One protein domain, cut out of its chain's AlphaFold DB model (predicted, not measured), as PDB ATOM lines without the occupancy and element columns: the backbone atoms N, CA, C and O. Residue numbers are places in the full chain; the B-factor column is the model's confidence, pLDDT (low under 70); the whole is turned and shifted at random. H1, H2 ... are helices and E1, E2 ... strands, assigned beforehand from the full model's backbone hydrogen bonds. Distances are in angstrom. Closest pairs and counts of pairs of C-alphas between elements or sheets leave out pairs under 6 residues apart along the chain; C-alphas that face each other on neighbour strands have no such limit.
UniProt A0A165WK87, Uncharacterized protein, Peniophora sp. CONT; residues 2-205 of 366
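What this domain is: This is residues 2 to 205 of the 366 residues of an uncharacterized protein of Peniophora sp. CONT (UniProt A0A165WK87). The chain is wound in stacked turns as a short solenoid, each turn laying one strand into a wall of seven parallel strands side by side, E1 to E7, and coming back through a helix or loop. H2 and H5 cover parts of one face of this wall, H3 and H4 belong to the returning stretches, and H1 lies beyond the E1 edge. The printed part has 204 residues, with five named helices and seven named strands in the order E1 H1 E2 H2 E3 H3 E4 E5 H4 E6 E7 H5, and the sheet's order is that of the chain. The class is mixed, helices and strands, with under half of the residues in named elements. It is compact, with a radius of gyration of the C-alphas of 17.0 A, and elongated, spanning 54 by 34 by 29 A.

Where its parts are: E1, residues 3 to 7, begins at C-alpha 3 (266.923, 318.736, 357.058). H1 is residues 27 to 34, E2 41 to 46, H2 53 to 62 with a length of 14.2 A, E3 72 to 76 and H3 84 to 91. E4, residues 106 to 110, has C-alpha 106 at (264.387, 324.453, 342.268). E5 is residues 123 to 127, H4 137 to 144, E6 154 to 158, and E7, the longest strand at 19.8 A, 184 to 190. H5, residues 191 to 200, is 14.1 A long and ends at C-alpha 200 (266.801, 326.851, 321.007).

How they stand to each other: E1 and E7 are the edge strands. E1 and E2 are parallel at 2 degrees, with N 5 and O 43 2.8 A apart, within hydrogen-bond range. Also in range are N 74 and O 44 for E2 and E3, 2.8 A, N 75 and O 108 for E3 and E4, 2.9 A, N 127 and O 109 for E4 and E5, 2.8 A, N 156 and O 124 for E5 and E6, 2.9 A, and N 186 and O 155 for E6 and E7, 2.8 A. The strand-helix-strand units, two parallel neighbour strands joined through a helix, are E1 H1 E2, E2 H2 E3, E3 H3 E4 and E5 H4 E6, each with a right-handed crossover. H2 and H5 are on the same face of the sheet, as two layers, helices on one face of a sheet. H2 runs along the strands over E2 and E3 at a height over the sheet of 10.8 A; its closest C-alphas to E3 are those of Val 53 and Leu 75, 6.3 A apart. H5 runs along E7 at a height of 7.0 A, with the C-alphas of Val 187 and Val 194 closest at 6.3 A. H1, H3 and H4 are not on the sheet; H4 and H5 are near each other. In the five helices every O i to N i+4 pair is within hydrogen-bond range.

The domain as a whole: The C-alphas farthest apart, those of Thr 24 and Arg 205, are 58.3 A apart. The printed part has no cut. The long links are E1 to H1, H3 to E4, E4 to E5 and E6 to E7. The mean pLDDT of the printed part is 82.7; residues 13 to 35 and 164 to 173 are among those under 70.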
ATOM      1  N   PRO A   2     262.981 315.953 357.203       69.19
ATOM      2  CA  PRO A   2     263.945 316.464 356.230       69.19
ATOM      3  C   PRO A   2     264.732 317.627 356.844       69.19
ATOM      4  O   PRO A   2     264.163 318.405 357.610       69.19
ATOM      5  N   LEU A   3     266.028 317.694 356.549       83.88
ATOM      6  CA  LEU A   3     266.923 318.736 357.058       83.88
ATOM      7  C   LEU A   3     267.071 319.853 356.024       83.88
ATOM      8  O   LEU A   3     267.065 319.587 354.822       83.88
ATOM      9  N   ASP A   4     267.234 321.084 356.492       88.31
ATOM     10  CA  ASP A   4     267.583 322.219 355.644       88.31
ATOM     11  C   ASP A   4     269.014 322.641 356.014       88.31
ATOM     12  O   ASP A   4     269.294 322.966 357.168       88.31
ATOM     13  N   TYR A   5     269.927 322.578 355.046       86.75
ATOM     14  CA  TYR A   5     271.330 322.945 355.203       86.75
ATOM     15  C   TYR A   5     271.591 324.256 354.468       86.75
ATOM     16  O   TYR A   5     271.531 324.313 353.240       86.75
ATOM     17  N   ILE A   6     271.834 325.324 355.226       87.94
ATOM     18  CA  ILE A   6     271.966 326.684 354.701       87.94
ATOM     19  C   ILE A   6     273.247 327.289 355.263       87.94
ATOM     20  O   ILE A   6     273.379 327.446 356.476       87.94
ATOM     21  N   LEU A   7     274.171 327.642 354.373       83.12
ATOM     22  CA  LEU A   7     275.405 328.346 354.683       83.12
ATOM     23  C   LEU A   7     275.422 329.725 354.031       83.12
ATOM     24  O   LEU A   7     275.182 329.885 352.830       83.12
ATOM     25  N   THR A   8     275.793 330.704 354.843       82.38
ATOM     26  CA  THR A   8     275.935 332.120 354.494       82.38
ATOM     27  C   THR A   8     277.389 332.565 354.660       82.38
ATOM     28  O   THR A   8     278.244 331.775 355.087       82.38
ATOM     29  N   ALA A   9     277.698 333.820 354.331       74.94
ATOM     30  CA  ALA A   9     279.033 334.378 354.535       74.94
ATOM     31  C   ALA A   9     279.448 334.374 356.020       74.94
ATOM     32  O   ALA A   9     280.629 334.227 356.323       74.94
ATOM     33  N   ASP A  10     278.476 334.439 356.933       76.44
ATOM     34  CA  ASP A  10     278.697 334.434 358.386       76.44
ATOM     35  C   ASP A  10     278.983 333.036 358.969       76.44
ATOM     36  O   ASP A  10     279.337 332.898 360.140       76.44
ATOM     37  N   SER A  11     278.815 331.974 358.175       77.81
ATOM     38  CA  SER A  11     279.073 330.597 358.614       77.81
ATOM     39  C   SER A  11     280.562 330.233 358.459       77.81
ATOM     40  O   SER A  11     281.194 330.688 357.503       77.81
ATOM     41  N   PRO A  12     281.144 329.360 359.306       71.50
ATOM     42  CA  PRO A  12     282.537 328.923 359.159       71.50
ATOM     43  C   PRO A  12     282.860 328.424 357.742       71.50
ATOM     44  O   PRO A  12     282.092 327.650 357.167       71.50
ATOM     45  N   THR A  13     283.967 328.889 357.152       65.81
ATOM     46  CA  THR A  13     284.384 328.544 355.780       65.81
ATOM     47  C   THR A  13     285.192 327.267 355.704       65.81
ATOM     48  O   THR A  13     286.069 327.036 356.533       65.81
ATOM     49  N   LEU A  14     284.972 326.492 354.645       66.62
ATOM     50  CA  LEU A  14     285.814 325.344 354.341       66.62
ATOM     51  C   LEU A  14     286.978 325.797 353.461       66.62
ATOM     52  O   LEU A  14     286.764 326.517 352.481       66.62
ATOM     53  N   PRO A  15     288.213 325.373 353.748       61.22
ATOM     54  CA  PRO A  15     289.342 325.689 352.898       61.22
ATOM     55  C   PRO A  15     289.158 325.053 351.514       61.22
ATOM     56  O   PRO A  15     288.893 323.860 351.399       61.22
ATOM     57  N   MET A  16     289.358 325.810 350.433       54.59
ATOM     58  CA  MET A  16     289.271 325.290 349.054       54.59
ATOM     59  C   MET A  16     290.309 324.198 348.740       54.59
ATOM     60  O   MET A  16     290.167 323.439 347.778       54.59
ATOM     61  N   THR A  17     291.382 324.116 349.522       52.66
ATOM     62  CA  THR A  17     292.410 323.072 349.426       52.66
ATOM     63  C   THR A  17     291.967 321.751 350.057       52.66
ATOM     64  O   THR A  17     292.674 320.755 349.905       52.66
ATOM     65  N   SER A  18     290.790 321.709 350.700       48.50
ATOM     66  CA  SER A  18     290.449 320.638 351.637       48.50
ATOM     67  C   SER A  18     290.116 319.259 351.065       48.50
ATOM     68  O   SER A  18     289.985 318.297 351.805       48.50
ATOM     69  N   PHE A  19     289.998 319.104 349.746       51.59
ATOM     70  CA  PHE A  19     289.469 317.847 349.194       51.59
ATOM     71  C   PHE A  19     290.120 317.383 347.891       51.59
ATOM     72  O   PHE A  19     289.631 316.454 347.256       51.59
ATOM     73  N   MET A  20     291.232 317.990 347.468       45.53
ATOM     74  CA  MET A  20     291.958 317.544 346.267       45.53
ATOM     75  C   MET A  20     293.452 317.339 346.548       45.53
ATOM     76  O   MET A  20     294.274 318.041 345.979       45.53
ATOM     77  N   ASP A  21     293.775 316.370 347.411       42.59
ATOM     78  CA  ASP A  21     295.118 315.771 347.587       42.59
ATOM     79  C   ASP A  21     296.084 316.375 348.635       42.59
ATOM     80  O   ASP A  21     297.254 315.996 348.650       42.59
ATOM     81  N   SER A  22     295.652 317.232 349.575       38.56
ATOM     82  CA  SER A  22     296.497 317.573 350.743       38.56
ATOM     83  C   SER A  22     296.057 316.802 351.991       38.56
ATOM     84  O   SER A  22     295.013 317.079 352.564       38.56
ATOM     85  N   ILE A  23     296.863 315.838 352.424       42.72
ATOM     86  CA  ILE A  23     296.564 314.899 353.522       42.72
ATOM     87  C   ILE A  23     296.550 315.566 354.916       42.72
ATOM     88  O   ILE A  23     296.168 314.934 355.892       42.72
ATOM     89  N   THR A  24     296.947 316.832 355.053       43.91
ATOM     90  CA  THR A  24     297.485 317.299 356.339       43.91
ATOM     91  C   THR A  24     296.631 318.225 357.207       43.91
ATOM     92  O   THR A  24     297.093 318.488 358.304       43.91
ATOM     93  N   ASP A  25     295.411 318.653 356.840       41.47
ATOM     94  CA  ASP A  25     294.612 319.549 357.724       41.47
ATOM     95  C   ASP A  25     293.082 319.293 357.757       41.47
ATOM     96  O   ASP A  25     292.315 320.128 358.237       41.47
ATOM     97  N   HIS A  26     292.591 318.144 357.268       49.47
ATOM     98  CA  HIS A  26     291.164 318.015 356.901       49.47
ATOM     99  C   HIS A  26     290.292 317.191 357.838       49.47
ATOM    100  O   HIS A  26     289.129 316.995 357.511       49.47
ATOM    101  N   GLU A  27     290.773 316.734 358.996       50.66
ATOM    102  CA  GLU A  27     289.952 315.889 359.881       50.66
ATOM    103  C   GLU A  27     288.684 316.605 360.365       50.66
ATOM    104  O   GLU A  27     287.601 316.065 360.202       50.66
ATOM    105  N   LEU A  28     288.779 317.852 360.839       50.91
ATOM    106  CA  LEU A  28     287.621 318.602 361.360       50.91
ATOM    107  C   LEU A  28     286.605 318.995 360.276       50.91
ATOM    108  O   LEU A  28     285.407 319.095 360.527       50.91
ATOM    109  N   ILE A  29     287.086 319.232 359.057       51.31
ATOM    110  CA  ILE A  29     286.257 319.607 357.908       51.31
ATOM    111  C   ILE A  29     285.612 318.364 357.292       51.31
ATOM    112  O   ILE A  29     284.410 318.362 357.054       51.31
ATOM    113  N   TYR A  30     286.372 317.286 357.110       50.56
ATOM    114  CA  TYR A  30     285.843 315.973 356.754       50.56
ATOM    115  C   TYR A  30     284.821 315.496 357.793       50.56
ATOM    116  O   TYR A  30     283.779 314.976 357.417       50.56
ATOM    117  N   GLU A  31     285.064 315.737 359.083       53.53
ATOM    118  CA  GLU A  31     284.145 315.414 360.173       53.53
ATOM    119  C   GLU A  31     282.869 316.268 360.121       53.53
ATOM    120  O   GLU A  31     281.776 315.719 360.221       53.53
ATOM    121  N   PHE A  32     282.957 317.581 359.877       60.59
ATOM    122  CA  PHE A  32     281.774 318.432 359.679       60.59
ATOM    123  C   PHE A  32     280.916 317.976 358.483       60.59
ATOM    124  O   PHE A  32     279.686 317.955 358.579       60.59
ATOM    125  N   PHE A  33     281.549 317.551 357.383       59.03
ATOM    126  CA  PHE A  33     280.862 317.024 356.197       59.03
ATOM    127  C   PHE A  33     280.272 315.638 356.413       59.03
ATOM    128  O   PHE A  33     279.078 315.456 356.206       59.03
ATOM    129  N   CYS A  34     281.063 314.685 356.905       55.59
ATOM    130  CA  CYS A  34     280.600 313.330 357.200       55.59
ATOM    131  C   CYS A  34     279.474 313.315 358.239       55.59
ATOM    132  O   CYS A  34     278.615 312.435 358.205       55.59
ATOM    133  N   ASN A  35     279.461 314.288 359.155       64.12
ATOM    134  CA  ASN A  35     278.405 314.423 360.153       64.12
ATOM    135  C   ASN A  35     277.188 315.210 359.653       64.12
ATOM    136  O   ASN A  35     276.156 315.192 360.327       64.12
ATOM    137  N   THR A  36     277.271 315.874 358.497       70.31
ATOM    138  CA  THR A  36     276.125 316.530 357.868       70.31
ATOM    139  C   THR A  36     275.529 315.597 356.813       70.31
ATOM    140  O   THR A  36     276.075 315.491 355.718       70.31
ATOM    141  N   PRO A  37     274.392 314.931 357.086       77.94
ATOM    142  CA  PRO A  37     273.809 313.969 356.158       77.94
ATOM    143  C   PRO A  37     273.112 314.684 354.989       77.94
ATOM    144  O   PRO A  37     271.882 314.819 354.967       77.94
ATOM    145  N   MET A  38     273.898 315.163 354.020       80.31
ATOM    146  CA  MET A  38     273.439 315.871 352.816       80.31
ATOM    147  C   MET A  38     272.404 315.064 352.028       80.31
ATOM    148  O   MET A  38     271.490 315.626 351.428       80.31
ATOM    149  N   GLU A  39     272.475 313.736 352.087       81.69
ATOM    150  CA  GLU A  39     271.517 312.819 351.477       81.69
ATOM    151  C   GLU A  39     270.111 312.894 352.091       81.69
ATOM    152  O   GLU A  39     269.132 312.498 351.453       81.69
ATOM    153  N   ARG A  40     269.994 313.416 353.318       85.62
ATOM    154  CA  ARG A  40     268.727 313.660 354.027       85.62
ATOM    155  C   ARG A  40     268.260 315.108 353.917       85.62
ATOM    156  O   ARG A  40     267.169 315.431 354.403       85.62
ATOM    157  N   CYS A  41     269.073 315.972 353.316       89.19
ATOM    158  CA  CYS A  41     268.742 317.373 353.152       89.19
ATOM    159  C   CYS A  41     267.701 317.544 352.050       89.19
ATOM    160  O   CYS A  41     267.814 317.013 350.945       89.19
ATOM    161  N   ARG A  42     266.672 318.318 352.373       94.31
ATOM    162  CA  ARG A  42     265.665 318.786 351.428       94.31
ATOM    163  C   ARG A  42     266.073 320.089 350.772       94.31
ATOM    164  O   ARG A  42     265.793 320.309 349.596       94.31
ATOM    165  N   VAL A  43     266.756 320.932 351.527       94.25
ATOM    166  CA  VAL A  43     267.289 322.201 351.056       94.25
ATOM    167  C   VAL A  43     268.792 322.185 351.275       94.25
ATOM    168  O   VAL A  43     269.249 321.876 352.374       94.25
ATOM    169  N   VAL A  44     269.546 322.515 350.229       93.19
ATOM    170  CA  VAL A  44     270.985 322.780 350.310       93.19
ATOM    171  C   VAL A  44     271.240 324.145 349.688       93.19
ATOM    172  O   VAL A  44     271.077 324.325 348.480       93.19
ATOM    173  N   GLU A  45     271.618 325.114 350.514       93.75
ATOM    174  CA  GLU A  45     271.943 326.473 350.092       93.75
ATOM    175  C   GLU A  45     273.355 326.841 350.556       93.75
ATOM    176  O   GLU A  45     273.638 326.884 351.747       93.75
ATOM    177  N   VAL A  46     274.240 327.138 349.610       90.25
ATOM    178  CA  VAL A  46     275.564 327.725 349.842       90.25
ATOM    179  C   VAL A  46     275.547 329.078 349.145       90.25
ATOM    180  O   VAL A  46     275.535 329.135 347.914       90.25
ATOM    181  N   ARG A  47     275.410 330.162 349.913       88.75
ATOM    182  CA  ARG A  47     275.070 331.495 349.385       88.75
ATOM    183  C   ARG A  47     276.084 332.557 349.781       88.75
ATOM    184  O   ARG A  47     277.083 332.262 350.418       88.75
ATOM    185  N   GLU A  48     275.818 333.791 349.355       83.81
ATOM    186  CA  GLU A  48     276.603 334.983 349.713       83.81
ATOM    187  C   GLU A  48     278.084 334.896 349.325       83.81
ATOM    188  O   GLU A  48     278.976 335.342 350.042       83.81
ATOM    189  N   GLY A  49     278.343 334.317 348.152       73.25
ATOM    190  CA  GLY A  49     279.661 334.376 347.540       73.25
ATOM    191  C   GLY A  49     280.705 333.439 348.154       73.25
ATOM    192  O   GLY A  49     281.903 333.577 347.895       73.25
ATOM    193  N   ARG A  50     280.278 332.448 348.939       79.62
ATOM    194  CA  ARG A  50     281.186 331.505 349.596       79.62
ATOM    195  C   ARG A  50     282.141 330.810 348.624       79.62
ATOM    196  O   ARG A  50     281.748 330.339 347.559       79.62
ATOM    197  N   SER A  51     283.414 330.721 348.996       75.75
ATOM    198  CA  SER A  51     284.483 330.141 348.168       75.75
ATOM    199  C   SER A  51     284.470 328.606 348.108       75.75
ATOM    200  O   SER A  51     285.110 328.009 347.247       75.75
ATOM    201  N   ASP A  52     283.715 327.946 348.984       76.75
ATOM    202  CA  ASP A  52     283.693 326.489 349.144       76.75
ATOM    203  C   ASP A  52     282.588 325.769 348.352       76.75
ATOM    204  O   ASP A  52     282.359 324.572 348.538       76.75
ATOM    205  N   VAL A  53     281.925 326.465 347.425       86.44
ATOM    206  CA  VAL A  53     280.909 325.882 346.530       86.44
ATOM    207  C   VAL A  53     281.436 324.656 345.777       86.44
ATOM    208  O   VAL A  53     280.716 323.670 345.645       86.44
ATOM    209  N   ILE A  54     282.697 324.667 345.330       86.38
ATOM    210  CA  ILE A  54     283.315 323.522 344.636       86.38
ATOM    211  C   ILE A  54     283.327 322.267 345.520       86.38
ATOM    212  O   ILE A  54     283.012 321.178 345.038       86.38
ATOM    213  N   SER A  55     283.662 322.416 346.805       80.38
ATOM    214  CA  SER A  55     283.682 321.302 347.759       80.38
ATOM    215  C   SER A  55     282.282 320.710 347.937       80.38
ATOM    216  O   SER A  55     282.118 319.496 347.900       80.38
ATOM    217  N   HIS A  56     281.262 321.565 348.023       86.12
ATOM    218  CA  HIS A  56     279.870 321.128 348.130       86.12
ATOM    219  C   HIS A  56     279.365 320.437 346.861       86.12
ATOM    220  O   HIS A  56     278.651 319.444 346.961       86.12
ATOM    221  N   ILE A  57     279.739 320.919 345.668       88.75
ATOM    222  CA  ILE A  57     279.386 320.233 344.416       88.75
ATOM    223  C   ILE A  57     279.957 318.818 344.425       88.75
ATOM    224  O   ILE A  57     279.231 317.883 344.102       88.75
ATOM    225  N   ARG A  58     281.232 318.674 344.805       83.69
ATOM    226  CA  ARG A  58     281.894 317.373 344.851       83.69
ATOM    227  C   ARG A  58     281.199 316.413 345.812       83.69
ATOM    228  O   ARG A  58     280.908 315.295 345.417       83.69
ATOM    229  N   GLU A  59     280.879 316.851 347.026       81.50
ATOM    230  CA  GLU A  59     280.175 316.003 347.998       81.50
ATOM    231  C   GLU A  59     278.806 315.547 347.467       81.50
ATOM    232  O   GLU A  59     278.460 314.367 347.493       81.50
ATOM    233  N   LEU A  60     278.033 316.485 346.911       88.25
ATOM    234  CA  LEU A  60     276.717 316.188 346.349       88.25
ATOM    235  C   LEU A  60     276.797 315.270 345.115       88.25
ATOM    236  O   LEU A  60     275.831 314.556 344.835       88.25
ATOM    237  N   SER A  61     277.910 315.288 344.371       87.56
ATOM    238  CA  SER A  61     278.138 314.418 343.210       87.56
ATOM    239  C   SER A  61     278.742 313.058 343.559       87.56
ATOM    240  O   SER A  61     278.436 312.078 342.884       87.56
ATOM    241  N   ASP A  62     279.568 312.981 344.607       80.62
ATOM    242  CA  ASP A  62     280.255 311.758 345.047       80.62
ATOM    243  C   ASP A  62     279.291 310.779 345.754       80.62
ATOM    244  O   ASP A  62     279.611 309.600 345.937       80.62
ATOM    245  N   SER A  63     278.070 311.219 346.087       70.12
ATOM    246  CA  SER A  63     277.010 310.333 346.568       70.12
ATOM    247  C   SER A  63     276.714 309.226 345.547       70.12
ATOM    248  O   SER A  63     276.076 309.435 344.514       70.12
ATOM    249  N   LEU A  64     277.096 307.991 345.889       69.31
ATOM    250  CA  LEU A  64     276.806 306.775 345.112       69.31
ATOM    251  C   LEU A  64     275.302 306.552 344.867       69.31
ATOM    252  O   LEU A  64     274.918 305.733 344.030       69.31
ATOM    253  N   LYS A  65     274.440 307.237 345.627       80.75
ATOM    254  CA  LYS A  65     272.984 307.160 345.521       80.75
ATOM    255  C   LYS A  65     272.409 308.518 345.111       80.75
ATOM    256  O   LYS A  65     272.943 309.551 345.510       80.75
ATOM    257  N   PRO A  66     271.290 308.540 344.365       88.25
ATOM    258  CA  PRO A  66     270.536 309.771 344.156       88.25
ATOM    259  C   PRO A  66     270.190 310.443 345.492       88.25
ATOM    260  O   PRO A  66     270.074 309.755 346.504       88.25
ATOM    261  N   LEU A  67     269.975 311.756 345.474       92.56
ATOM    262  CA  LEU A  67     269.527 312.571 346.605       92.56
ATOM    263  C   LEU A  67     267.990 312.707 346.538       92.56
ATOM    264  O   LEU A  67     267.488 313.676 345.962       92.56
ATOM    265  N   PRO A  68     267.196 311.733 347.040       91.62
ATOM    266  CA  PRO A  68     265.746 311.712 346.838       91.62
ATOM    267  C   PRO A  68     265.012 312.780 347.646       91.62
ATOM    268  O   PRO A  68     263.863 313.086 347.339       91.62
ATOM    269  N   HIS A  69     265.639 313.309 348.694       92.75
ATOM    270  CA  HIS A  69     265.029 314.313 349.556       92.75
ATOM    271  C   HIS A  69     265.264 315.735 349.055       92.75
ATOM    272  O   HIS A  69     264.467 316.601 349.392       92.75
ATOM    273  N   LEU A  70     266.298 315.962 348.236       94.88
ATOM    274  CA  LEU A  70     266.682 317.293 347.779       94.88
ATOM    275  C   LEU A  70     265.601 317.885 346.869       94.88
ATOM    276  O   LEU A  70     265.407 317.437 345.741       94.88
ATOM    277  N   GLU A  71     264.926 318.920 347.362       96.50
ATOM    278  CA  GLU A  71     263.898 319.693 346.665       96.50
ATOM    279  C   GLU A  71     264.446 321.026 346.137       96.50
ATOM    280  O   GLU A  71     263.971 321.513 345.107       96.50
ATOM    281  N   ARG A  72     265.435 321.620 346.820       97.38
ATOM    282  CA  ARG A  72     266.042 322.905 346.448       97.38
ATOM    283  C   ARG A  72     267.558 322.876 346.583       97.38
ATOM    284  O   ARG A  72     268.079 322.552 347.648       97.38
ATOM    285  N   LEU A  73     268.238 323.314 345.529       97.12
ATOM    286  CA  LEU A  73     269.681 323.513 345.500       97.12
ATOM    287  C   LEU A  73     270.004 324.964 345.141       97.12
ATOM    288  O   LEU A  73     269.565 325.466 344.104       97.12
ATOM    289  N   THR A  74     270.784 325.643 345.973       97.00
ATOM    290  CA  THR A  74     271.338 326.964 345.666       97.00
ATOM    291  C   THR A  74     272.835 326.974 345.902       97.00
ATOM    292  O   THR A  74     273.284 326.699 347.006       97.00
ATOM    293  N   LEU A  75     273.596 327.318 344.868       95.25
ATOM    294  CA  LEU A  75     275.046 327.433 344.910       95.25
ATOM    295  C   LEU A  75     275.438 328.797 344.349       95.25
ATOM    296  O   LEU A  75     275.200 329.075 343.175       95.25
ATOM    297  N   HIS A  76     276.013 329.646 345.191       93.19
ATOM    298  CA  HIS A  76     276.445 330.986 344.828       93.19
ATOM    299  C   HIS A  76     277.830 331.272 345.408       93.19
ATOM    300  O   HIS A  76     278.030 331.231 346.623       93.19
ATOM    301  N   THR A  77     278.768 331.596 344.525       90.75
ATOM    302  CA  THR A  77     280.120 332.038 344.879       90.75
ATOM    303  C   THR A  77     280.443 333.380 344.212       90.75
ATOM    304  O   THR A  77     279.737 333.811 343.303       90.75
ATOM    305  N   TRP A  78     281.472 334.086 344.678       88.94
ATOM    306  CA  TRP A  78     281.952 335.285 343.987       88.94
ATOM    307  C   TRP A  78     282.632 334.898 342.668       88.94
ATOM    308  O   TRP A  78     283.257 333.842 342.575       88.94
ATOM    309  N   SER A  79     282.557 335.754 341.650       87.12
ATOM    310  CA  SER A  79     283.120 335.468 340.322       87.12
ATOM    311  C   SER A  79     284.619 335.157 340.349       87.12
ATOM    312  O   SER A  79     285.055 334.218 339.684       87.12
ATOM    313  N   TRP A  80     285.384 335.869 341.183       83.94
ATOM    314  CA  TRP A  80     286.818 335.640 341.401       83.94
ATOM    315  C   TRP A  80     287.131 334.353 342.177       83.94
ATOM    316  O   TRP A  80     288.254 333.873 342.133       83.94
ATOM    317  N   ASN A  81     286.164 333.764 342.890       84.62
ATOM    318  CA  ASN A  81     286.336 332.452 343.526       84.62
ATOM    319  C   ASN A  81     286.069 331.307 342.536       84.62
ATOM    320  O   ASN A  81     286.540 330.182 342.730       84.62
ATOM    321  N   TRP A  82     285.322 331.581 341.465       89.12
ATOM    322  CA  TRP A  82     285.063 330.640 340.384       89.12
ATOM    323  C   TRP A  82     286.024 330.878 339.228       89.12
ATOM    324  O   TRP A  82     285.649 331.355 338.162       89.12
ATOM    325  N   GLU A  83     287.290 330.531 339.435       85.19
ATOM    326  CA  GLU A  83     288.342 330.717 338.439       85.19
ATOM    327  C   GLU A  83     289.320 329.529 338.371       85.19
ATOM    328  O   GLU A  83     289.198 328.518 339.071       85.19
ATOM    329  N   GLY A  84     290.292 329.620 337.461       85.06
ATOM    330  CA  GLY A  84     291.367 328.638 337.337       85.06
ATOM    331  C   GLY A  84     290.953 327.276 336.762       85.06
ATOM    332  O   GLY A  84     289.907 327.104 336.132       85.06
ATOM    333  N   ALA A  85     291.835 326.285 336.928       84.81
ATOM    334  CA  ALA A  85     291.703 324.969 336.295       84.81
ATOM    335  C   ALA A  85     290.484 324.171 336.788       84.81
ATOM    336  O   ALA A  85     289.857 323.467 336.001       84.81
ATOM    337  N   ARG A  86     290.119 324.306 338.071       82.81
ATOM    338  CA  ARG A  86     288.982 323.581 338.660       82.81
ATOM    339  C   ARG A  86     287.653 324.085 338.106       82.81
ATOM    340  O   ARG A  86     286.886 323.284 337.587       82.81
ATOM    341  N   ALA A  87     287.415 325.396 338.118       86.62
ATOM    342  CA  ALA A  87     286.214 325.984 337.522       86.62
ATOM    343  C   ALA A  87     286.079 325.623 336.028       86.62
ATOM    344  O   ALA A  87     284.994 325.275 335.563       86.62
ATOM    345  N   ARG A  88     287.200 325.606 335.284       88.31
ATOM    346  CA  ARG A  88     287.232 325.140 333.885       88.31
ATOM    347  C   ARG A  88     286.860 323.665 333.733       88.31
ATOM    348  O   ARG A  88     286.235 323.321 332.736       88.31
ATOM    349  N   LEU A  89     287.229 322.805 334.682       88.62
ATOM    350  CA  LEU A  89     286.853 321.391 334.672       88.62
ATOM    351  C   LEU A  89     285.341 321.220 334.863       88.62
ATOM    352  O   LEU A  89     284.701 320.530 334.074       88.62
ATOM    353  N   PHE A  90     284.750 321.908 335.845       89.06
ATOM    354  CA  PHE A  90     283.295 321.903 336.041       89.06
ATOM    355  C   PHE A  90     282.555 322.425 334.806       89.06
ATOM    356  O   PHE A  90     281.598 321.799 334.351       89.06
ATOM    357  N   ALA A  91     283.044 323.510 334.200       89.75
ATOM    358  CA  ALA A  91     282.488 324.083 332.974       89.75
ATOM    359  C   ALA A  91     282.451 323.102 331.779       89.75
ATOM    360  O   ALA A  91     281.646 323.277 330.866       89.75
ATOM    361  N   GLN A  92     283.254 322.033 331.773       89.75
ATOM    362  CA  GLN A  92     283.179 321.004 330.726       89.75
ATOM    363  C   GLN A  92     281.920 320.125 330.829       89.75
ATOM    364  O   GLN A  92     281.612 319.401 329.884       89.75
ATOM    365  N   GLY A  93     281.183 320.186 331.944       86.31
ATOM    366  CA  GLY A  93     279.950 319.420 332.144       86.31
ATOM    367  C   GLY A  93     280.181 317.917 332.261       86.31
ATOM    368  O   GLY A  93     279.378 317.134 331.758       86.31
ATOM    369  N   MET A  94     281.289 317.514 332.884       86.75
ATOM    370  CA  MET A  94     281.615 316.104 333.093       86.75
ATOM    371  C   MET A  94     280.594 315.415 334.004       86.75
ATOM    372  O   MET A  94     280.219 315.941 335.052       86.75
ATOM    373  N   ASP A  95     280.207 314.192 333.641       85.12
ATOM    374  CA  ASP A  95     279.229 313.399 334.395       85.12
ATOM    375  C   ASP A  95     279.702 313.011 335.803       85.12
ATOM    376  O   ASP A  95     278.871 312.753 336.668       85.12
ATOM    377  N   THR A  96     281.015 312.993 336.051       84.69
ATOM    378  CA  THR A  96     281.601 312.699 337.371       84.69
ATOM    379  C   THR A  96     281.228 313.728 338.431       84.69
ATOM    380  O   THR A  96     281.266 313.412 339.609       84.69
ATOM    381  N   PHE A  97     280.864 314.945 338.023       87.38
ATOM    382  CA  PHE A  97     280.432 316.009 338.929       87.38
ATOM    383  C   PHE A  97     278.914 316.210 338.917       87.38
ATOM    384  O   PHE A  97     278.418 317.143 339.542       87.38
ATOM    385  N   ALA A  98     278.167 315.365 338.198       92.25
ATOM    386  CA  ALA A  98     276.733 315.543 338.044       92.25
ATOM    387  C   ALA A  98     275.975 315.199 339.334       92.25
ATOM    388  O   ALA A  98     276.064 314.085 339.844       92.25
ATOM    389  N   ILE A  99     275.148 316.128 339.809       94.38
ATOM    390  CA  ILE A  99     274.303 315.923 340.989       94.38
ATOM    391  C   ILE A  99     273.008 315.226 340.557       94.38
ATOM    392  O   ILE A  99     272.233 315.750 339.750       94.38
ATOM    393  N   SER A 100     272.757 314.033 341.101       94.50
ATOM    394  CA  SER A 100     271.549 313.245 340.831       94.50
ATOM    395  C   SER A 100     270.489 313.495 341.902       94.50
ATOM    396  O   SER A 100     270.590 312.973 343.010       94.50
ATOM    397  N   ALA A 101     269.462 314.282 341.581       95.12
ATOM    398  CA  ALA A 101     268.442 314.719 342.535       95.12
ATOM    399  C   ALA A 101     267.041 314.633 341.899       95.12
ATOM    400  O   ALA A 101     266.526 315.630 341.389       95.12
ATOM    401  N   PRO A 102     266.408 313.443 341.882       94.06
ATOM    402  CA  PRO A 102     265.216 313.175 341.067       94.06
ATOM    403  C   PRO A 102     263.991 314.026 341.436       94.06
ATOM    404  O   PRO A 102     263.160 314.295 340.565       94.06
ATOM    405  N   ASN A 103     263.903 314.469 342.693       94.94
ATOM    406  CA  ASN A 103     262.794 315.261 343.232       94.94
ATOM    407  C   ASN A 103     263.129 316.758 343.355       94.94
ATOM    408  O   ASN A 103     262.335 317.523 343.899       94.94
ATOM    409  N   CYS A 104     264.285 317.195 342.842       96.88
ATOM    410  CA  CYS A 104     264.694 318.590 342.948       96.88
ATOM    411  C   CYS A 104     263.832 319.467 342.040       96.88
ATOM    412  O   CYS A 104     263.793 319.271 340.823       96.88
ATOM    413  N   THR A 105     263.140 320.431 342.641       98.00
ATOM    414  CA  THR A 105     262.184 321.317 341.969       98.00
ATOM    415  C   THR A 105     262.782 322.683 341.648       98.00
ATOM    416  O   THR A 105     262.358 323.313 340.679       98.00
ATOM    417  N   HIS A 106     263.779 323.132 342.417       98.31
ATOM    418  CA  HIS A 106     264.387 324.453 342.268       98.31
ATOM    419  C   HIS A 106     265.909 324.364 342.284       98.31
ATOM    420  O   HIS A 106     266.505 323.887 343.248       98.31
ATOM    421  N   VAL A 107     266.534 324.890 341.236       98.06
ATOM    422  CA  VAL A 107     267.988 324.975 341.111       98.06
ATOM    423  C   VAL A 107     268.385 326.414 340.837       98.06
ATOM    424  O   VAL A 107     267.889 327.025 339.891       98.06
ATOM    425  N   HIS A 108     269.317 326.925 341.633       97.75
ATOM    426  CA  HIS A 108     269.914 328.238 341.447       97.75
ATOM    427  C   HIS A 108     271.432 328.149 341.520       97.75
ATOM    428  O   HIS A 108     271.992 327.834 342.566       97.75
ATOM    429  N   LEU A 109     272.094 328.448 340.408       97.19
ATOM    430  CA  LEU A 109     273.544 328.450 340.286       97.19
ATOM    431  C   LEU A 109     274.014 329.856 339.901       97.19
ATOM    432  O   LEU A 109     273.576 330.383 338.879       97.19
ATOM    433  N   HIS A 110     274.892 330.461 340.700       95.19
ATOM    434  CA  HIS A 110     275.451 331.793 340.452       95.19
ATOM    435  C   HIS A 110     276.971 331.772 340.620       95.19
ATOM    436  O   HIS A 110     277.481 331.423 341.684       95.19
ATOM    437  N   ASN A 111     277.683 332.094 339.537       93.81
ATOM    438  CA  ASN A 111     279.128 331.914 339.390       93.81
ATOM    439  C   ASN A 111     279.562 330.492 339.738       93.81
ATOM    440  O   ASN A 111     280.635 330.267 340.267       93.81
ATOM    441  N   ALA A 112     278.705 329.516 339.486       93.31
ATOM    442  CA  ALA A 112     278.969 328.122 339.762       93.31
ATOM    443  C   ALA A 112     278.294 327.304 338.678       93.31
ATOM    444  O   ALA A 112     277.241 327.681 338.159       93.31
ATOM    445  N   PHE A 113     278.883 326.169 338.333       94.62
ATOM    446  CA  PHE A 113     278.268 325.266 337.380       94.62
ATOM    447  C   PHE A 113     278.523 323.816 337.743       94.62
ATOM    448  O   PHE A 113     279.633 323.419 338.083       94.62
ATOM    449  N   THR A 114     277.463 323.030 337.627       93.94
ATOM    450  CA  THR A 114     277.510 321.579 337.608       93.94
ATOM    451  C   THR A 114     276.300 321.057 336.839       93.94
ATOM    452  O   THR A 114     275.268 321.729 336.758       93.94
ATOM    453  N   THR A 115     276.420 319.861 336.269       94.25
ATOM    454  CA  THR A 115     275.294 319.171 335.643       94.25
ATOM    455  C   THR A 115     274.336 318.691 336.729       94.25
ATOM    456  O   THR A 115     274.747 318.038 337.684       94.25
ATOM    457  N   ILE A 116     273.042 318.961 336.578       94.44
ATOM    458  CA  ILE A 116     272.020 318.487 337.518       94.44
ATOM    459  C   ILE A 116     271.057 317.568 336.781       94.44
ATOM    460  O   ILE A 116     270.587 317.886 335.692       94.44
ATOM    461  N   ARG A 117     270.759 316.412 337.376       93.88
ATOM    462  CA  ARG A 117     269.808 315.435 336.843       93.88
ATOM    463  C   ARG A 117     268.572 315.419 337.731       93.88
ATOM    464  O   ARG A 117     268.562 314.776 338.780       93.88
ATOM    465  N   SER A 118     267.533 316.126 337.295       95.00
ATOM    466  CA  SER A 118     266.212 316.127 337.927       95.00
ATOM    467  C   SER A 118     265.118 316.045 336.869       95.00
ATOM    468  O   SER A 118     265.178 316.734 335.851       95.00
ATOM    469  N   ARG A 119     264.101 315.219 337.134       91.62
ATOM    470  CA  ARG A 119     262.866 315.151 336.336       91.62
ATOM    471  C   ARG A 119     261.720 315.948 336.954       91.62
ATOM    472  O   ARG A 119     260.642 315.954 336.386       91.62
ATOM    473  N   SER A 120     261.950 316.595 338.097       96.50
ATOM    474  CA  SER A 120     260.927 317.329 338.856       96.50
ATOM    475  C   SER A 120     261.145 318.846 338.826       96.50
ATOM    476  O   SER A 120     260.520 319.580 339.586       96.50
ATOM    477  N   LEU A 121     262.054 319.327 337.973       97.38
ATOM    478  CA  LEU A 121     262.508 320.712 337.976       97.38
ATOM    479  C   LEU A 121     261.421 321.671 337.463       97.38
ATOM    480  O   LEU A 121     261.027 321.620 336.302       97.38
ATOM    481  N   LEU A 122     260.976 322.577 338.333       97.81
ATOM    482  CA  LEU A 122     260.007 323.634 338.027       97.81
ATOM    483  C   LEU A 122     260.695 324.967 337.715       97.81
ATOM    484  O   LEU A 122     260.182 325.748 336.909       97.81
ATOM    485  N   SER A 123     261.846 325.226 338.344       97.81
ATOM    486  CA  SER A 123     262.602 326.471 338.206       97.81
ATOM    487  C   SER A 123     264.099 326.212 338.077       97.81
ATOM    488  O   SER A 123     264.695 325.551 338.932       97.81
ATOM    489  N   PHE A 124     264.713 326.795 337.049       97.94
ATOM    490  CA  PHE A 124     266.146 326.718 336.791       97.94
ATOM    491  C   PHE A 124     266.756 328.105 336.599       97.94
ATOM    492  O   PHE A 124     266.344 328.858 335.716       97.94
ATOM    493  N   THR A 125     267.787 328.403 337.381       98.00
ATOM    494  CA  THR A 125     268.576 329.623 337.260       98.00
ATOM    495  C   THR A 125     270.052 329.270 337.100       98.00
ATOM    496  O   THR A 125     270.614 328.579 337.949       98.00
ATOM    497  N   LEU A 126     270.686 329.799 336.052       97.44
ATOM    498  CA  LEU A 126     272.135 329.780 335.865       97.44
ATOM    499  C   LEU A 126     272.626 331.182 335.515       97.44
ATOM    500  O   LEU A 126     272.246 331.753 334.489       97.44
ATOM    501  N   ARG A 127     273.476 331.727 336.380       95.31
ATOM    502  CA  ARG A 127     274.024 333.075 336.257       95.31
ATOM    503  C   ARG A 127     275.530 333.056 336.383       95.31
ATOM    504  O   ARG A 127     276.069 332.365 337.245       95.31
ATOM    505  N   PHE A 128     276.175 333.893 335.598       93.62
ATOM    506  CA  PHE A 128     277.561 334.264 335.790       93.62
ATOM    507  C   PHE A 128     277.694 335.772 335.706       93.62
ATOM    508  O   PHE A 128     277.067 336.415 334.863       93.62
ATOM    509  N   ASP A 129     278.549 336.305 336.558       85.25
ATOM    510  CA  ASP A 129     279.087 337.637 336.391       85.25
ATOM    511  C   ASP A 129     280.179 337.568 335.307       85.25
ATOM    512  O   ASP A 129     280.694 336.494 334.962       85.25
ATOM    513  N   SER A 130     280.498 338.704 334.692       64.81
ATOM    514  CA  SER A 130     281.441 338.765 333.574       64.81
ATOM    515  C   SER A 130     282.801 338.133 333.928       64.81
ATOM    516  O   SER A 130     283.315 338.353 335.018       64.81
ATOM    517  N   GLU A 131     283.391 337.401 332.971       72.50
ATOM    518  CA  GLU A 131     284.751 336.807 332.981       72.50
ATOM    519  C   GLU A 131     284.959 335.431 333.649       72.50
ATOM    520  O   GLU A 131     285.978 334.786 333.394       72.50
ATOM    521  N   SER A 132     283.989 334.890 334.390       83.75
ATOM    522  CA  SER A 132     284.125 333.546 334.978       83.75
ATOM    523  C   SER A 132     284.143 332.411 333.922       83.75
ATOM    524  O   SER A 132     283.506 332.527 332.864       83.75
ATOM    525  N   PRO A 133     284.824 331.266 334.177       88.62
ATOM    526  CA  PRO A 133     284.716 330.056 333.366       88.62
ATOM    527  C   PRO A 133     283.281 329.523 333.357       88.62
ATOM    528  O   PRO A 133     282.720 329.151 334.389       88.62
ATOM    529  N   ARG A 134     282.710 329.463 332.157       90.81
ATOM    530  CA  ARG A 134     281.312 329.113 331.891       90.81
ATOM    531  C   ARG A 134     281.221 327.855 331.044       90.81
ATOM    532  O   ARG A 134     282.126 327.617 330.238       90.81
ATOM    533  N   PRO A 135     280.133 327.075 331.157       92.62
ATOM    534  CA  PRO A 135     279.924 325.959 330.255       92.62
ATOM    535  C   PRO A 135     279.805 326.433 328.807       92.62
ATOM    536  O   PRO A 135     279.384 327.554 328.525       92.62
ATOM    537  N   THR A 136     280.158 325.570 327.861       90.81
ATOM    538  CA  THR A 136     279.864 325.839 326.448       90.81
ATOM    539  C   THR A 136     278.353 325.779 326.225       90.81
ATOM    540  O   THR A 136     277.632 325.090 326.956       90.81
ATOM    541  N   PHE A 137     277.846 326.444 325.183       89.69
ATOM    542  CA  PHE A 137     276.412 326.382 324.879       89.69
ATOM    543  C   PHE A 137     275.932 324.941 324.657       89.69
ATOM    544  O   PHE A 137     274.839 324.568 325.071       89.69
ATOM    545  N   ARG A 138     276.778 324.084 324.070       88.62
ATOM    546  CA  ARG A 138     276.467 322.663 323.871       88.62
ATOM    547  C   ARG A 138     276.311 321.906 325.192       88.62
ATOM    548  O   ARG A 138     275.472 321.012 325.265       88.62
ATOM    549  N   VAL A 139     277.112 322.231 326.206       91.38
ATOM    550  CA  VAL A 139     276.990 321.642 327.550       91.38
ATOM    551  C   VAL A 139     275.694 322.108 328.213       91.38
ATOM    552  O   VAL A 139     274.916 321.269 328.668       91.38
ATOM    553  N   LEU A 140     275.412 323.416 328.177       93.06
ATOM    554  CA  LEU A 140     274.156 323.981 328.677       93.06
ATOM    555  C   LEU A 140     272.937 323.331 328.003       93.06
ATOM    556  O   LEU A 140     272.028 322.869 328.689       93.06
ATOM    557  N   TYR A 141     272.956 323.216 326.672       91.94
ATOM    558  CA  TYR A 141     271.906 322.567 325.891       91.94
ATOM    559  C   TYR A 141     271.661 321.126 326.340       91.94
ATOM    560  O   TYR A 141     270.526 320.760 326.621       91.94
ATOM    561  N   ARG A 142     272.715 320.303 326.451       91.25
ATOM    562  CA  ARG A 142     272.574 318.899 326.877       91.25
ATOM    563  C   ARG A 142     271.936 318.780 328.256       91.25
ATOM    564  O   ARG A 142     271.097 317.908 328.448       91.25
ATOM    565  N   MET A 143     272.337 319.637 329.196       92.31
ATOM    566  CA  MET A 143     271.763 319.653 330.538       92.31
ATOM    567  C   MET A 143     270.282 320.046 330.499       92.31
ATOM    568  O   MET A 143     269.455 319.340 331.067       92.31
ATOM    569  N   MET A 144     269.933 321.120 329.786       93.38
ATOM    570  CA  MET A 144     268.543 321.568 329.672       93.38
ATOM    571  C   MET A 144     267.646 320.535 328.980       93.38
ATOM    572  O   MET A 144     266.526 320.311 329.426       93.38
ATOM    573  N   SER A 145     268.146 319.856 327.944       92.00
ATOM    574  CA  SER A 145     267.424 318.782 327.250       92.00
ATOM    575  C   SER A 145     267.182 317.543 328.117       92.00
ATOM    576  O   SER A 145     266.377 316.691 327.745       92.00
ATOM    577  N   ALA A 146     267.881 317.406 329.248       90.94
ATOM    578  CA  ALA A 146     267.664 316.316 330.196       90.94
ATOM    579  C   ALA A 146     266.549 316.612 331.215       90.94
ATOM    580  O   ALA A 146     266.117 315.695 331.919       90.94
ATOM    581  N   PHE A 147     266.090 317.864 331.316       93.44
ATOM    582  CA  PHE A 147     264.974 318.236 332.181       93.44
ATOM    583  C   PHE A 147     263.639 317.790 331.580       93.44
ATOM    584  O   PHE A 147     263.485 317.696 330.362       93.44
ATOM    585  N   ASP A 148     262.646 317.538 332.438       92.31
ATOM    586  CA  ASP A 148     261.284 317.301 331.961       92.31
ATOM    587  C   ASP A 148     260.657 318.622 331.501       92.31
ATOM    588  O   ASP A 148     260.221 319.472 332.285       92.31
ATOM    589  N   ALA A 149     260.617 318.778 330.184       87.50
ATOM    590  CA  ALA A 149     260.134 319.972 329.524       87.50
ATOM    591  C   ALA A 149     258.632 320.231 329.763       87.50
ATOM    592  O   ALA A 149     258.169 321.367 329.645       87.50
ATOM    593  N   ASN A 150     257.866 319.204 330.158       90.75
ATOM    594  CA  ASN A 150     256.436 319.334 330.428       90.75
ATOM    595  C   ASN A 150     256.130 320.002 331.767       90.75
ATOM    596  O   ASN A 150     254.985 320.383 331.982       90.75
ATOM    597  N   ILE A 151     257.092 320.145 332.673       94.31
ATOM    598  CA  ILE A 151     256.832 320.725 333.998       94.31
ATOM    599  C   ILE A 151     257.627 321.997 334.269       94.31
ATOM    600  O   ILE A 151     257.225 322.762 335.141       94.31
ATOM    601  N   LEU A 152     258.713 322.243 333.533       94.81
ATOM    602  CA  LEU A 152     259.578 323.402 333.729       94.81
ATOM    603  C   LEU A 152     258.815 324.707 333.434       94.81
ATOM    604  O   LEU A 152     258.301 324.904 332.335       94.81
ATOM    605  N   GLN A 153     258.734 325.599 334.427       95.00
ATOM    606  CA  GLN A 153     257.915 326.822 334.366       95.00
ATOM    607  C   GLN A 153     258.747 328.102 334.348       95.00
ATOM    608  O   GLN A 153     258.315 329.109 333.782       95.00
ATOM    609  N   HIS A 154     259.923 328.084 334.975       96.31
ATOM    610  CA  HIS A 154     260.755 329.267 335.158       96.31
ATOM    611  C   HIS A 154     262.195 328.979 334.744       96.31
ATOM    612  O   HIS A 154     262.820 328.048 335.252       96.31
ATOM    613  N   ILE A 155     262.716 329.785 333.822       96.50
ATOM    614  CA  ILE A 155     264.103 329.704 333.363       96.50
ATOM    615  C   ILE A 155     264.740 331.084 333.455       96.50
ATOM    616  O   ILE A 155     264.169 332.078 333.005       96.50
ATOM    617  N   GLU A 156     265.945 331.136 334.001       97.06
ATOM    618  CA  GLU A 156     266.744 332.347 334.076       97.06
ATOM    619  C   GLU A 156     268.199 332.056 333.715       97.06
ATOM    620  O   GLU A 156     268.876 331.283 334.387       97.06
ATOM    621  N   LEU A 157     268.667 332.674 332.634       96.00
ATOM    622  CA  LEU A 157     269.992 332.461 332.062       96.00
ATOM    623  C   LEU A 157     270.687 333.813 331.898       96.00
ATOM    624  O   LEU A 157     270.344 334.562 330.990       96.00
ATOM    625  N   ALA A 158     271.661 334.127 332.749       93.12
ATOM    626  CA  ALA A 158     272.441 335.363 332.654       93.12
ATOM    627  C   ALA A 158     273.913 335.024 332.428       93.12
ATOM    628  O   ALA A 158     274.536 334.403 333.285       93.12
ATOM    629  N   TYR A 159     274.439 335.342 331.242       90.44
ATOM    630  CA  TYR A 159     275.767 334.921 330.786       90.44
ATOM    631  C   TYR A 159     276.012 333.423 331.028       90.44
ATOM    632  O   TYR A 159     277.100 333.005 331.402       90.44
ATOM    633  N   ALA A 160     274.982 332.596 330.839       92.81
ATOM    634  CA  ALA A 160     274.974 331.214 331.315       92.81
ATOM    635  C   ALA A 160     275.915 330.274 330.537       92.81
ATOM    636  O   ALA A 160     276.186 329.168 330.999       92.81
ATOM    637  N   ALA A 161     276.400 330.692 329.364       90.75
ATOM    638  CA  ALA A 161     277.352 329.942 328.555       90.75
ATOM    639  C   ALA A 161     278.464 330.840 327.990       90.75
ATOM    640  O   ALA A 161     278.333 332.063 327.952       90.75
ATOM    641  N   SER A 162     279.563 330.215 327.565       84.94
ATOM    642  CA  SER A 162     280.653 330.862 326.830       84.94
ATOM    643  C   SER A 162     280.243 331.194 325.394       84.94
ATOM    644  O   SER A 162     279.683 330.345 324.694       84.94
ATOM    645  N   ASP A 163     280.604 332.397 324.945       74.00
ATOM    646  CA  ASP A 163     280.314 332.894 323.595       74.00
ATOM    647  C   ASP A 163     281.243 332.295 322.524       74.00
ATOM    648  O   ASP A 163     280.925 332.338 321.337       74.00
ATOM    649  N   LEU A 164     282.373 331.708 322.940       69.31
ATOM    650  CA  LEU A 164     283.426 331.198 322.050       69.31
ATOM    651  C   LEU A 164     282.967 330.034 321.155       69.31
ATOM    652  O   LEU A 164     283.492 329.874 320.058       69.31
ATOM    653  N   ASP A 165     281.984 329.255 321.609       63.69
ATOM    654  CA  ASP A 165     281.476 328.065 320.909       63.69
ATOM    655  C   ASP A 165     280.044 328.250 320.387       63.69
ATOM    656  O   ASP A 165     279.350 327.270 320.086       63.69
ATOM    657  N   LEU A 166     279.551 329.491 320.322       62.94
ATOM    658  CA  LEU A 166     278.233 329.739 319.753       62.94
ATOM    659  C   LEU A 166     278.280 329.434 318.249       62.94
ATOM    660  O   LEU A 166     279.138 329.978 317.546       62.94
ATOM    661  N   PRO A 167     277.385 328.570 317.724       57.97
ATOM    662  CA  PRO A 167     277.299 328.366 316.288       57.97
ATOM    663  C   PRO A 167     277.059 329.730 315.643       57.97
ATOM    664  O   PRO A 167     276.223 330.502 316.118       57.97
ATOM    665  N   GLY A 168     277.818 330.041 314.587       53.56
ATOM    666  CA  GLY A 168     277.632 331.278 313.836       53.56
ATOM    667  C   GLY A 168     276.145 331.508 313.552       53.56
ATOM    668  O   GLY A 168     275.394 330.556 313.341       53.56
ATOM    669  N   VAL A 169     275.730 332.777 313.568       50.19
ATOM    670  CA  VAL A 169     274.337 333.276 313.619       50.19
ATOM    671  C   VAL A 169     273.370 332.647 312.588       50.19
ATOM    672  O   VAL A 169     272.158 332.836 312.703       50.19
ATOM    673  N   GLN A 170     273.857 331.873 311.616       45.38
ATOM    674  CA  GLN A 170     273.107 331.363 310.472       45.38
ATOM    675  C   GLN A 170     272.560 329.925 310.567       45.38
ATOM    676  O   GLN A 170     271.746 329.577 309.716       45.38
ATOM    677  N   THR A 171     272.875 329.105 311.578       43.97
ATOM    678  CA  THR A 171     272.307 327.736 311.620       43.97
ATOM    679  C   THR A 171     272.160 327.174 313.037       43.97
ATOM    680  O   THR A 171     273.166 326.946 313.708       43.97
ATOM    681  N   PRO A 172     270.938 326.868 313.518       52.50
ATOM    682  CA  PRO A 172     270.795 326.037 314.704       52.50
ATOM    683  C   PRO A 172     271.145 324.590 314.324       52.50
ATOM    684  O   PRO A 172     270.347 323.880 313.722       52.50
ATOM    685  N   CYS A 173     272.350 324.137 314.675       59.28
ATOM    686  CA  CYS A 173     272.727 322.720 314.568       59.28
ATOM    687  C   CYS A 173     272.013 321.825 315.604       59.28
ATOM    688  O   CYS A 173     272.219 320.614 315.602       59.28
ATOM    689  N   LEU A 174     271.217 322.397 316.515       75.31
ATOM    690  CA  LEU A 174     270.581 321.688 317.624       75.31
ATOM    691  C   LEU A 174     269.050 321.796 317.520       75.31
ATOM    692  O   LEU A 174     268.550 322.890 317.243       75.31
ATOM    693  N   PRO A 175     268.304 320.695 317.729       84.38
ATOM    694  CA  PRO A 175     266.848 320.733 317.690       84.38
ATOM    695  C   PRO A 175     266.286 321.570 318.854       84.38
ATOM    696  O   PRO A 175     266.863 321.536 319.949       84.38
ATOM    697  N   PRO A 176     265.173 322.302 318.652       88.12
ATOM    698  CA  PRO A 176     264.545 323.077 319.717       88.12
ATOM    699  C   PRO A 176     264.122 322.217 320.918       88.12
ATOM    700  O   PRO A 176     263.711 321.067 320.759       88.12
ATOM    701  N   ILE A 177     264.204 322.792 322.116       91.00
ATOM    702  CA  ILE A 177     263.671 322.240 323.363       91.00
ATOM    703  C   ILE A 177     262.262 322.808 323.543       91.00
ATOM    704  O   ILE A 177     262.100 323.999 323.815       91.00
ATOM    705  N   GLU A 178     261.253 321.960 323.368       90.38
ATOM    706  CA  GLU A 178     259.837 322.323 323.496       90.38
ATOM    707  C   GLU A 178     259.418 322.396 324.968       90.38
ATOM    708  O   GLU A 178     259.369 321.379 325.648       90.38
ATOM    709  N   LEU A 179     259.074 323.590 325.452       91.00
ATOM    710  CA  LEU A 179     258.728 323.909 326.839       91.00
ATOM    711  C   LEU A 179     257.266 324.398 326.939       91.00
ATOM    712  O   LEU A 179     257.013 325.597 327.097       91.00
ATOM    713  N   PRO A 180     256.268 323.499 326.843       88.31
ATOM    714  CA  PRO A 180     254.849 323.870 326.759       88.31
ATOM    715  C   PRO A 180     254.265 324.500 328.035       88.31
ATOM    716  O   PRO A 180     253.189 325.091 327.988       88.31
ATOM    717  N   ASN A 181     254.929 324.366 329.188       90.69
ATOM    718  CA  ASN A 181     254.463 324.926 330.464       90.69
ATOM    719  C   ASN A 181     255.327 326.090 330.979       90.69
ATOM    720  O   ASN A 181     255.144 326.520 332.122       90.69
ATOM    721  N   LEU A 182     256.213 326.633 330.137       90.88
ATOM    722  CA  LEU A 182     257.047 327.784 330.470       90.88
ATOM    723  C   LEU A 182     256.184 329.032 330.707       90.88
ATOM    724  O   LEU A 182     255.394 329.427 329.855       90.88
ATOM    725  N   ARG A 183     256.351 329.659 331.872       90.62
ATOM    726  CA  ARG A 183     255.631 330.876 332.296       90.62
ATOM    727  C   ARG A 183     256.530 332.103 332.328       90.62
ATOM    728  O   ARG A 183     256.068 333.222 332.118       90.62
ATOM    729  N   SER A 184     257.809 331.906 332.641       91.81
ATOM    730  CA  SER A 184     258.786 332.986 332.721       91.81
ATOM    731  C   SER A 184     260.118 332.549 332.139       91.81
ATOM    732  O   SER A 184     260.665 331.526 332.548       91.81
ATOM    733  N   LEU A 185     260.668 333.379 331.261       92.44
ATOM    734  CA  LEU A 185     262.016 333.231 330.729       92.44
ATOM    735  C   LEU A 185     262.756 334.557 330.890       92.44
ATOM    736  O   LEU A 185     262.334 335.571 330.339       92.44
ATOM    737  N   ARG A 186     263.861 334.556 331.638       92.62
ATOM    738  CA  ARG A 186     264.815 335.669 331.668       92.62
ATOM    739  C   ARG A 186     266.102 335.245 330.973       92.62
ATOM    740  O   ARG A 186     266.673 334.220 331.332       92.62
ATOM    741  N   VAL A 187     266.559 336.030 330.004       91.81
ATOM    742  CA  VAL A 187     267.828 335.799 329.303       91.81
ATOM    743  C   VAL A 187     268.630 337.091 329.277       91.81
ATOM    744  O   VAL A 187     268.127 338.131 328.859       91.81
ATOM    745  N   GLU A 188     269.880 337.019 329.709       89.62
ATOM    746  CA  GLU A 188     270.819 338.133 329.733       89.62
ATOM    747  C   GLU A 188     272.177 337.695 329.172       89.62
ATOM    748  O   GLU A 188     272.664 336.614 329.497       89.62
ATOM    749  N   GLY A 189     272.779 338.503 328.300       87.38
ATOM    750  CA  GLY A 189     274.085 338.219 327.697       87.38
ATOM    751  C   GLY A 189     274.281 338.890 326.337       87.38
ATOM    752  O   GLY A 189     273.467 339.708 325.918       87.38
ATOM    753  N   SER A 190     275.358 338.561 325.624       84.94
ATOM    754  CA  SER A 190     275.604 339.097 324.275       84.94
ATOM    755  C   SER A 190     274.442 338.795 323.314       84.94
ATOM    756  O   SER A 190     273.718 337.808 323.490       84.94
ATOM    757  N   THR A 191     274.246 339.618 322.274       84.31
ATOM    758  CA  THR A 191     273.186 339.378 321.272       84.31
ATOM    759  C   THR A 191     273.262 337.960 320.684       84.31
ATOM    760  O   THR A 191     272.238 337.288 320.519       84.31
ATOM    761  N   SER A 192     274.466 337.458 320.395       83.62
ATOM    762  CA  SER A 192     274.668 336.104 319.863       83.62
ATOM    763  C   SER A 192     274.182 335.027 320.838       83.62
ATOM    764  O   SER A 192     273.453 334.120 320.429       83.62
ATOM    765  N   PHE A 193     274.507 335.144 322.128       87.44
ATOM    766  CA  PHE A 193     274.024 334.229 323.162       87.44
ATOM    767  C   PHE A 193     272.497 334.276 323.278       87.44
ATOM    768  O   PHE A 193     271.835 333.242 323.159       87.44
ATOM    769  N   VAL A 194     271.930 335.475 323.441       88.00
ATOM    770  CA  VAL A 194     270.485 335.678 323.610       88.00
ATOM    771  C   VAL A 194     269.711 335.096 322.428       88.00
ATOM    772  O   VAL A 194     268.772 334.326 322.614       88.00
ATOM    773  N   THR A 195     270.124 335.405 321.198       86.56
ATOM    774  CA  THR A 195     269.451 334.897 319.993       86.56
ATOM    775  C   THR A 195     269.588 333.381 319.842       86.56
ATOM    776  O   THR A 195     268.643 332.730 319.396       86.56
ATOM    777  N   THR A 196     270.716 332.795 320.255       87.44
ATOM    778  CA  THR A 196     270.908 331.337 320.260       87.44
ATOM    779  C   THR A 196     269.981 330.660 321.269       87.44
ATOM    780  O   THR A 196     269.308 329.690 320.917       87.44
ATOM    781  N   VAL A 197     269.869 331.194 322.491       90.00
ATOM    782  CA  VAL A 197     268.925 330.701 323.509       90.00
ATOM    783  C   VAL A 197     267.487 330.785 322.997       90.00
ATOM    784  O   VAL A 197     266.783 329.780 323.013       90.00
ATOM    785  N   LEU A 198     267.063 331.941 322.476       88.00
ATOM    786  CA  LEU A 198     265.690 332.151 321.996       88.00
ATOM    787  C   LEU A 198     265.324 331.287 320.778       88.00
ATOM    788  O   LEU A 198     264.158 330.972 320.587       88.00
ATOM    789  N   ARG A 199     266.296 330.893 319.944       86.50
ATOM    790  CA  ARG A 199     266.073 329.919 318.854       86.50
ATOM    791  C   ARG A 199     265.995 328.481 319.348       86.50
ATOM    792  O   ARG A 199     265.374 327.646 318.700       86.50
ATOM    793  N   THR A 200     266.683 328.195 320.445       87.75
ATOM    794  CA  THR A 200     266.801 326.851 321.007       87.75
ATOM    795  C   THR A 200     265.614 326.513 321.894       87.75
ATOM    796  O   THR A 200     265.180 325.371 321.907       87.75
ATOM    797  N   LEU A 201     265.079 327.480 322.638       88.88
ATOM    798  CA  LEU A 201     263.917 327.276 323.493       88.88
ATOM    799  C   LEU A 201     262.649 327.596 322.704       88.88
ATOM    800  O   LEU A 201     262.472 328.719 322.246       88.88
ATOM    801  N   ALA A 202     261.765 326.615 322.565       85.31
ATOM    802  CA  ALA A 202     260.445 326.801 321.987       85.31
ATOM    803  C   ALA A 202     259.404 326.742 323.107       85.31
ATOM    804  O   ALA A 202     259.449 325.859 323.955       85.31
ATOM    805  N   TRP A 203     258.465 327.679 323.133       83.69
ATOM    806  CA  TRP A 203     257.355 327.691 324.086       83.69
ATOM    807  C   TRP A 203     256.040 327.827 323.321       83.69
ATOM    808  O   TRP A 203     255.988 328.453 322.259       83.69
ATOM    809  N   SER A 204     254.973 327.216 323.834       69.31
ATOM    810  CA  SER A 204     253.667 327.209 323.171       69.31
ATOM    811  C   SER A 204     252.514 327.443 324.154       69.31
ATOM    812  O   SER A 204     252.561 327.022 325.307       69.31
ATOM    813  N   ARG A 205     251.449 328.090 323.653       60.16
ATOM    814  CA  ARG A 205     250.064 328.075 324.169       60.16
ATOM    815  C   ARG A 205     249.705 328.844 325.447       60.16
ATOM    816  O   ARG A 205     248.591 328.636 325.932       60.16
TER     817      ARG A 205